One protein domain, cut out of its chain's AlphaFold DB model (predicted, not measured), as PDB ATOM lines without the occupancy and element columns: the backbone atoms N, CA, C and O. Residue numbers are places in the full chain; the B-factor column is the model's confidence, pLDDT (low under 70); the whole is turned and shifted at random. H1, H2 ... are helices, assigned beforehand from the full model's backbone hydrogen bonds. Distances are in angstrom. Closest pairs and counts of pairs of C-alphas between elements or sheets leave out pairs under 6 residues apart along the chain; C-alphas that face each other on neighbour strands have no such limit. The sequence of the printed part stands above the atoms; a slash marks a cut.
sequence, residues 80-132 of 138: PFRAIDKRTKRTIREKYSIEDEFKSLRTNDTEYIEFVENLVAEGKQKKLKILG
ATOM      1  N   PRO A  80     -40.429  -9.723 -12.910       83.81
ATOM      2  CA  PRO A  80     -39.306  -8.860 -12.561       83.81
ATOM      3  C   PRO A  80     -39.575  -7.383 -12.900       83.81
ATOM      4  O   PRO A  80     -39.186  -6.501 -12.135       83.81
ATOM      5  N   PHE A  81     -40.329  -7.090 -13.966       86.94
ATOM      6  CA  PHE A  81     -40.724  -5.718 -14.312       86.94
ATOM      7  C   PHE A  81     -41.660  -5.111 -13.262       86.94
ATOM      8  O   PHE A  81     -41.450  -3.983 -12.818       86.94
ATOM      9  N   ARG A  82     -42.645  -5.888 -12.796       87.62
ATOM     10  CA  ARG A  82     -43.552  -5.470 -11.715       87.62
ATOM     11  C   ARG A  82     -42.823  -5.265 -10.392       87.62
ATOM     12  O   ARG A  82     -43.176  -4.358  -9.641       87.62
ATOM     13  N   ALA A  83     -41.821  -6.093 -10.094       87.75
ATOM     14  CA  ALA A  83     -40.997  -5.934  -8.901       87.75
ATOM     15  C   ALA A  83     -40.214  -4.611  -8.928       87.75
ATOM     16  O   ALA A  83     -40.174  -3.915  -7.912       87.75
ATOM     17  N   ILE A  84     -39.667  -4.230 -10.090       89.31
ATOM     18  CA  ILE A  84     -39.027  -2.922 -10.295       89.31
ATOM     19  C   ILE A  84     -40.033  -1.793 -10.057       89.31
ATOM     20  O   ILE A  84     -39.773  -0.926  -9.229       89.31
ATOM     21  N   ASP A  85     -41.209  -1.843 -10.688       89.88
ATOM     22  CA  ASP A  85     -42.226  -0.790 -10.535       89.88
ATOM     23  C   ASP A  85     -42.708  -0.651  -9.088       89.88
ATOM     24  O   ASP A  85     -42.898   0.458  -8.584       89.88
ATOM     25  N   LYS A  86     -42.880  -1.777  -8.388       91.88
ATOM     26  CA  LYS A  86     -43.244  -1.783  -6.969       91.88
ATOM     27  C   LYS A  86     -42.144  -1.159  -6.111       91.88
ATOM     28  O   LYS A  86     -42.463  -0.412  -5.191       91.88
ATOM     29  N   ARG A  87     -40.873  -1.445  -6.409       92.31
ATOM     30  CA  ARG A  87     -39.730  -0.855  -5.702       92.31
ATOM     31  C   ARG A  87     -39.657   0.651  -5.931       92.31
ATOM     32  O   ARG A  87     -39.580   1.376  -4.951       92.31
ATOM     33  N   THR A  88     -39.769   1.113  -7.176       91.56
ATOM     34  CA  THR A  88     -39.794   2.546  -7.506       91.56
ATOM     35  C   THR A  88     -40.898   3.265  -6.735       91.56
ATOM     36  O   THR A  88     -40.623   4.228  -6.026       91.56
ATOM     37  N   LYS A  89     -42.135   2.751  -6.779       92.31
ATOM     38  CA  LYS A  89     -43.254   3.333  -6.019       92.31
ATOM     39  C   LYS A  89     -42.995   3.343  -4.518       92.31
ATOM     40  O   LYS A  89     -43.301   4.328  -3.861       92.31
ATOM     41  N   ARG A  90     -42.442   2.259  -3.971       93.69
ATOM     42  CA  ARG A  90     -42.120   2.171  -2.545       93.69
ATOM     43  C   ARG A  90     -41.093   3.229  -2.140       93.69
ATOM     44  O   ARG A  90     -41.330   3.916  -1.161       93.69
ATOM     45  N   THR A  91     -40.012   3.389  -2.897       93.44
ATOM     46  CA  THR A  91     -38.967   4.379  -2.595       93.44
ATOM     47  C   THR A  91     -39.499   5.810  -2.663       93.44
ATOM     48  O   THR A  91     -39.126   6.631  -1.832       93.44
ATOM     49  N   ILE A  92     -40.432   6.099  -3.577       93.06
ATOM     50  CA  ILE A  92     -41.132   7.391  -3.581       93.06
ATOM     51  C   ILE A  92     -41.920   7.578  -2.278       93.06
ATOM     52  O   ILE A  92     -41.751   8.592  -1.611       93.06
ATOM     53  N   ARG A  93     -42.700   6.569  -1.869       92.81
ATOM     54  CA  ARG A  93     -43.527   6.608  -0.647       92.81
ATOM     55  C   ARG A  93     -42.733   6.641   0.658       92.81
ATOM     56  O   ARG A  93     -43.271   7.049   1.679       92.81
ATOM     57  N   GLU A  94     -41.485   6.179   0.643       94.44
ATOM     58  CA  GLU A  94     -40.576   6.272   1.790       94.44
ATOM     59  C   GLU A  94     -40.062   7.706   1.995       94.44
ATOM     60  O   GLU A  94     -39.779   8.076   3.132       94.44
ATOM     61  N   LYS A  95     -39.968   8.514   0.925       93.38
ATOM     62  CA  LYS A  95     -39.511   9.914   0.993       93.38
ATOM     63  C   LYS A  95     -40.667  10.921   1.042       93.38
ATOM     64  O   LYS A  95     -40.547  11.927   1.732       93.38
ATOM     65  N   TYR A  96     -41.769  10.656   0.342       92.69
ATOM     66  CA  TYR A  96     -42.906  11.569   0.216       92.69
ATOM     67  C   TYR A  96     -44.216  10.879   0.604       92.69
ATOM     68  O   TYR A  96     -44.531   9.782   0.132       92.69
ATOM     69  N   SER A  97     -45.019  11.540   1.440       94.25
ATOM     70  CA  SER A  97     -46.403  11.119   1.664       94.25
ATOM     71  C   SER A  97     -47.268  11.392   0.423       94.25
ATOM     72  O   SER A  97     -46.874  12.123  -0.484       94.25
ATOM     73  N   ILE A  98     -48.481  10.827   0.367       92.19
ATOM     74  CA  ILE A  98     -49.434  11.133  -0.719       92.19
ATOM     75  C   ILE A  98     -49.725  12.637  -0.792       92.19
ATOM     76  O   ILE A  98     -49.808  13.193  -1.886       92.19
ATOM     77  N   GLU A  99     -49.869  13.291   0.356       93.88
ATOM     78  CA  GLU A  99     -50.170  14.720   0.430       93.88
ATOM     79  C   GLU A  99     -48.994  15.572  -0.052       93.88
ATOM     80  O   GLU A  99     -49.204  16.517  -0.818       93.88
ATOM     81  N   ASP A 100     -47.765  15.195   0.314       92.69
ATOM     82  CA  ASP A 100     -46.552  15.871  -0.154       92.69
ATOM     83  C   ASP A 100     -46.395  15.735  -1.667       92.69
ATOM     84  O   ASP A 100     -46.140  16.728  -2.338       92.69
ATOM     85  N   GLU A 101     -46.648  14.547  -2.229       92.75
ATOM     86  CA  GLU A 101     -46.628  14.347  -3.684       92.75
ATOM     87  C   GLU A 101     -47.623  15.275  -4.390       92.75
ATOM     88  O   GLU A 101     -47.269  15.939  -5.364       92.75
ATOM     89  N   PHE A 102     -48.860  15.383  -3.894       93.88
ATOM     90  CA  PHE A 102     -49.845  16.298  -4.479       93.88
ATOM     91  C   PHE A 102     -49.428  17.762  -4.365       93.88
ATOM     92  O   PHE A 102     -49.677  18.542  -5.288       93.88
ATOM     93  N   LYS A 103     -48.821  18.149  -3.242       94.31
ATOM     94  CA  LYS A 103     -48.327  19.509  -3.036       94.31
ATOM     95  C   LYS A 103     -47.188  19.816  -4.006       94.31
ATOM     96  O   LYS A 103     -47.307  20.783  -4.753       94.31
ATOM     97  N   SER A 104     -46.170  18.961  -4.051       92.94
ATOM     98  CA  SER A 104     -45.021  19.078  -4.950       92.94
ATOM     99  C   SER A 104     -45.445  19.117  -6.422       92.94
ATOM    100  O   SER A 104     -44.947  19.947  -7.179       92.94
ATOM    101  N   LEU A 105     -46.440  18.314  -6.823       91.94
ATOM    102  CA  LEU A 105     -47.007  18.352  -8.178       91.94
ATOM    103  C   LEU A 105     -47.745  19.662  -8.493       91.94
ATOM    104  O   LEU A 105     -47.689  20.136  -9.623       91.94
ATOM    105  N   ARG A 106     -48.442  20.268  -7.525       94.38
ATOM    106  CA  ARG A 106     -49.130  21.558  -7.733       94.38
ATOM    107  C   ARG A 106     -48.166  22.732  -7.803       94.38
ATOM    108  O   ARG A 106     -48.433  23.689  -8.522       94.38
ATOM    109  N   THR A 107     -47.084  22.680  -7.033       94.25
ATOM    110  CA  THR A 107     -46.089  23.754  -6.971       94.25
ATOM    111  C   THR A 107     -44.975  23.602  -8.002       94.25
ATOM    112  O   THR A 107     -44.107  24.467  -8.042       94.25
ATOM    113  N   ASN A 108     -44.995  22.545  -8.827       92.25
ATOM    114  CA  ASN A 108     -43.891  22.169  -9.717       92.25
ATOM    115  C   ASN A 108     -42.547  22.130  -8.973       92.25
ATOM    116  O   ASN A 108     -41.566  22.739  -9.392       92.25
ATOM    117  N   ASP A 109     -42.531  21.443  -7.833       94.75
ATOM    118  CA  ASP A 109     -41.330  21.260  -7.026       94.75
ATOM    119  C   ASP A 109     -40.280  20.449  -7.798       94.75
ATOM    120  O   ASP A 109     -40.446  19.250  -8.050       94.75
ATOM    121  N   THR A 110     -39.202  21.129  -8.179       94.75
ATOM    122  CA  THR A 110     -38.125  20.569  -8.991       94.75
ATOM    123  C   THR A 110     -37.422  19.409  -8.294       94.75
ATOM    124  O   THR A 110     -37.096  18.430  -8.958       94.75
ATOM    125  N   GLU A 111     -37.249  19.453  -6.966       94.06
ATOM    126  CA  GLU A 111     -36.557  18.380  -6.237       94.06
ATOM    127  C   GLU A 111     -37.360  17.078  -6.305       94.06
ATOM    128  O   GLU A 111     -36.811  15.998  -6.541       94.06
ATOM    129  N   TYR A 112     -38.681  17.176  -6.133       94.25
ATOM    130  CA  TYR A 112     -39.575  16.033  -6.273       94.25
ATOM    131  C   TYR A 112     -39.567  15.479  -7.702       94.25
ATOM    132  O   TYR A 112     -39.455  14.264  -7.886       94.25
ATOM    133  N   ILE A 113     -39.674  16.354  -8.708       93.06
ATOM    134  CA  ILE A 113     -39.703  15.956 -10.121       93.06
ATOM    135  C   ILE A 113     -38.406  15.235 -10.493       93.06
ATOM    136  O   ILE A 113     -38.464  14.093 -10.950       93.06
ATOM    137  N   GLU A 114     -37.247  15.836 -10.216       94.81
ATOM    138  CA  GLU A 114     -35.937  15.239 -10.502       94.81
ATOM    139  C   GLU A 114     -35.754  13.906  -9.770       94.81
ATOM    140  O   GLU A 114     -35.262  12.930 -10.337       94.81
ATOM    141  N   PHE A 115     -36.188  13.821  -8.510       94.69
ATOM    142  CA  PHE A 115     -36.126  12.580  -7.745       94.69
ATOM    143  C   PHE A 115     -36.954  11.456  -8.387       94.69
ATOM    144  O   PHE A 115     -36.465  10.332  -8.538       94.69
ATOM    145  N   VAL A 116     -38.196  11.743  -8.790       93.38
ATOM    146  CA  VAL A 116     -39.061  10.761  -9.457       93.38
ATOM    147  C   VAL A 116     -38.497  10.376 -10.824       93.38
ATOM    148  O   VAL A 116     -38.449   9.186 -11.143       93.38
ATOM    149  N   GLU A 117     -38.035  11.341 -11.617       94.12
ATOM    150  CA  GLU A 117     -37.438  11.096 -12.933       94.12
ATOM    151  C   GLU A 117     -36.195  10.208 -12.839       94.12
ATOM    152  O   GLU A 117     -36.088   9.227 -13.580       94.12
ATOM    153  N   ASN A 118     -35.314  10.468 -11.869       93.88
ATOM    154  CA  ASN A 118     -34.132   9.648 -11.613       93.88
ATOM    155  C   ASN A 118     -34.502   8.199 -11.263       93.88
ATOM    156  O   ASN A 118     -33.939   7.257 -11.829       93.88
ATOM    157  N   LEU A 119     -35.497   7.987 -10.396       93.31
ATOM    158  CA  LEU A 119     -35.959   6.639 -10.046       93.31
ATOM    159  C   LEU A 119     -36.624   5.912 -11.222       93.31
ATOM    160  O   LEU A 119     -36.487   4.692 -11.365       93.31
ATOM    161  N   VAL A 120     -37.366   6.636 -12.060       90.94
ATOM    162  CA  VAL A 120     -37.981   6.080 -13.272       90.94
ATOM    163  C   VAL A 120     -36.904   5.711 -14.294       90.94
ATOM    164  O   VAL A 120     -36.985   4.635 -14.894       90.94
ATOM    165  N   ALA A 121     -35.876   6.546 -14.460       90.69
ATOM    166  CA  ALA A 121     -34.735   6.275 -15.328       90.69
ATOM    167  C   ALA A 121     -33.938   5.051 -14.851       90.69
ATOM    168  O   ALA A 121     -33.681   4.142 -15.644       90.69
ATOM    169  N   GLU A 122     -33.633   4.957 -13.554       89.88
ATOM    170  CA  GLU A 122     -32.972   3.789 -12.958       89.88
ATOM    171  C   GLU A 122     -33.817   2.518 -13.142       89.88
ATOM    172  O   GLU A 122     -33.314   1.457 -13.526       89.88
ATOM    173  N   GLY A 123     -35.132   2.625 -12.924       88.38
ATOM    174  CA  GLY A 123     -36.081   1.551 -13.193       88.38
ATOM    175  C   GLY A 123     -36.008   1.096 -14.650       88.38
ATOM    176  O   GLY A 123     -35.841  -0.094 -14.910       88.38
ATOM    177  N   LYS A 124     -36.064   2.031 -15.605       88.12
ATOM    178  CA  LYS A 124     -35.950   1.750 -17.044       88.12
ATOM    179  C   LYS A 124     -34.639   1.038 -17.378       88.12
ATOM    180  O   LYS A 124     -34.681   0.041 -18.094       88.12
ATOM    181  N   GLN A 125     -33.513   1.475 -16.813       86.62
ATOM    182  CA  GLN A 125     -32.217   0.818 -17.009       86.62
ATOM    183  C   GLN A 125     -32.222  -0.627 -16.502       86.62
ATOM    184  O   GLN A 125     -31.831  -1.540 -17.226       86.62
ATOM    185  N   LYS A 126     -32.768  -0.886 -15.308       86.06
ATOM    186  CA  LYS A 126     -32.907  -2.259 -14.786       86.06
ATOM    187  C   LYS A 126     -33.780  -3.140 -15.681       86.06
ATOM    188  O   LYS A 126     -33.464  -4.311 -15.881       86.06
ATOM    189  N   LYS A 127     -34.861  -2.589 -16.243       85.62
ATOM    190  CA  LYS A 127     -35.718  -3.309 -17.202       85.62
ATOM    191  C   LYS A 127     -34.966  -3.635 -18.495       85.62
ATOM    192  O   LYS A 127     -35.101  -4.745 -18.998       85.62
ATOM    193  N   LEU A 128     -34.155  -2.706 -19.004       82.12
ATOM    194  CA  LEU A 128     -33.302  -2.941 -20.173       82.12
ATOM    195  C   LEU A 128     -32.230  -3.996 -19.894       82.12
ATOM    196  O   LEU A 128     -32.007  -4.846 -20.750       82.12
ATOM    197  N   LYS A 129     -31.636  -4.008 -18.695       79.88
ATOM    198  CA  LYS A 129     -30.703  -5.064 -18.271       79.88
ATOM    199  C   LYS A 129     -31.361  -6.440 -18.219       79.88
ATOM    200  O   LYS A 129     -30.793  -7.384 -18.745       79.88
ATOM    201  N   ILE A 130     -32.583  -6.557 -17.686       80.38
ATOM    202  CA  ILE A 130     -33.341  -7.825 -17.730       80.38
ATOM    203  C   ILE A 130     -33.518  -8.300 -19.167       80.38
ATOM    204  O   ILE A 130     -33.442  -9.494 -19.428       80.38
ATOM    205  N   LEU A 131     -33.766  -7.374 -20.090       77.00
ATOM    206  CA  LEU A 131     -33.893  -7.689 -21.503       77.00
ATOM    207  C   LEU A 131     -32.531  -7.920 -22.176       77.00
ATOM    208  O   LEU A 131     -32.527  -8.359 -23.304       77.00
ATOM    209  N   GLY A 132     -31.380  -7.653 -21.556       71.75
ATOM    210  CA  GLY A 132     -30.084  -7.722 -22.249       71.75
ATOM    211  C   GLY A 132     -29.914  -6.639 -23.327       71.75
ATOM    212  O   GLY A 132     -29.235  -6.847 -24.328       71.75
TER     213      GLY A 132
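This is residues 80 to 132 of the 138 residues of an uncharacterized protein of Euryarchaeota archaeon (UniProt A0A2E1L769). The printed part is a narrow U of helices: two long helices, H1 and H3, lie side by side and run opposite ways, and the short helix H2 crosses from the end of H1 to the start of H3 at one end. The other end of the U is open, and both ends of the printed part lie there. You have 53 residues before you, with three named helices in the order H1, H2, H3 and no named strand, and the class is all helix. The whole is only just loose, close to compact, with a radius of gyration of the C-alphas of 12.3 A, and its outline is a rod that spans 38 by 17 by 13 A.

Begin at the first printed residue, Pro 80, whose C-alpha stands at (-39.306, -8.860, -12.561). From there H1 runs through residues 80 to 95, 16 residues in all, and its first and last C-alphas are 23.2 A apart. Find its last C-alpha, that of Lys 95, at (-39.511, 9.914, 0.993); on the way y and z have both risen, while x has come back almost to where it began. Tyr 96 and Ser 97 come next, and then H2 takes up residues 98 to 107. Its C-alphas begin at Ile 98, at (-49.434, 11.133, -0.719), and end at Thr 107, with 14.5 A from first to last. After Asn 108 and Asp 109 look for Thr 110, with its C-alpha at (-38.125, 20.569, -8.991), where H3 begins. H3, residues 110 to 130, is the longest helix, with 21 residues and 30.1 A from first to last C-alpha. Watch y fall along it until you reach C-alpha 130 at (-33.341, -7.825, -17.730). Leu 131 and Gly 132 follow H3 and close the printed part.

Start with H1 and look across to H3, which it touches with 10 pairs of C-alphas within 8 A. The closest C-alphas of the two are those of Ile 84 and Gly 123, 6.1 A apart; find them at (-39.027, -2.922, -10.295) and (-36.081, 1.551, -13.193). The lines of H1 and H3 stand at a shallow tilt of 20 degrees, and the two helices run opposite ways. Their centres are 10.3 A apart. Going on along the printed part, you come to H2, which meets H1 only through their link. H2 and H3 only just touch, with 3 pairs of C-alphas within 8 A. H3 touches H2 with residues 112 to 113 alone. The closest C-alphas here are those of Ser 104 and Tyr 112, 6.4 A apart. H2 and H3 stand at a steep tilt of 66 degrees and run opposite ways, and their centres are 18.7 A apart. On the backbone, look from the O of a residue to the N four residues on: in H1, H2 and H3 every such pair is within hydrogen-bond range.

Look for the two C-alphas farthest apart and you find those of Thr 107 and Gly 132, 38.5 A from each other. The first and last printed C-alphas, of Pro 80 and Gly 132, are 13.4 A apart. The printed part runs from residue 80 to residue 132 of a chain of 138 residues and has no cut. The links from H1 to H2 and from H2 to H3 are both tight, each with 2 residues. In the B-factor column the mean pLDDT of the printed part is 90.5, and no printed residue is under 70.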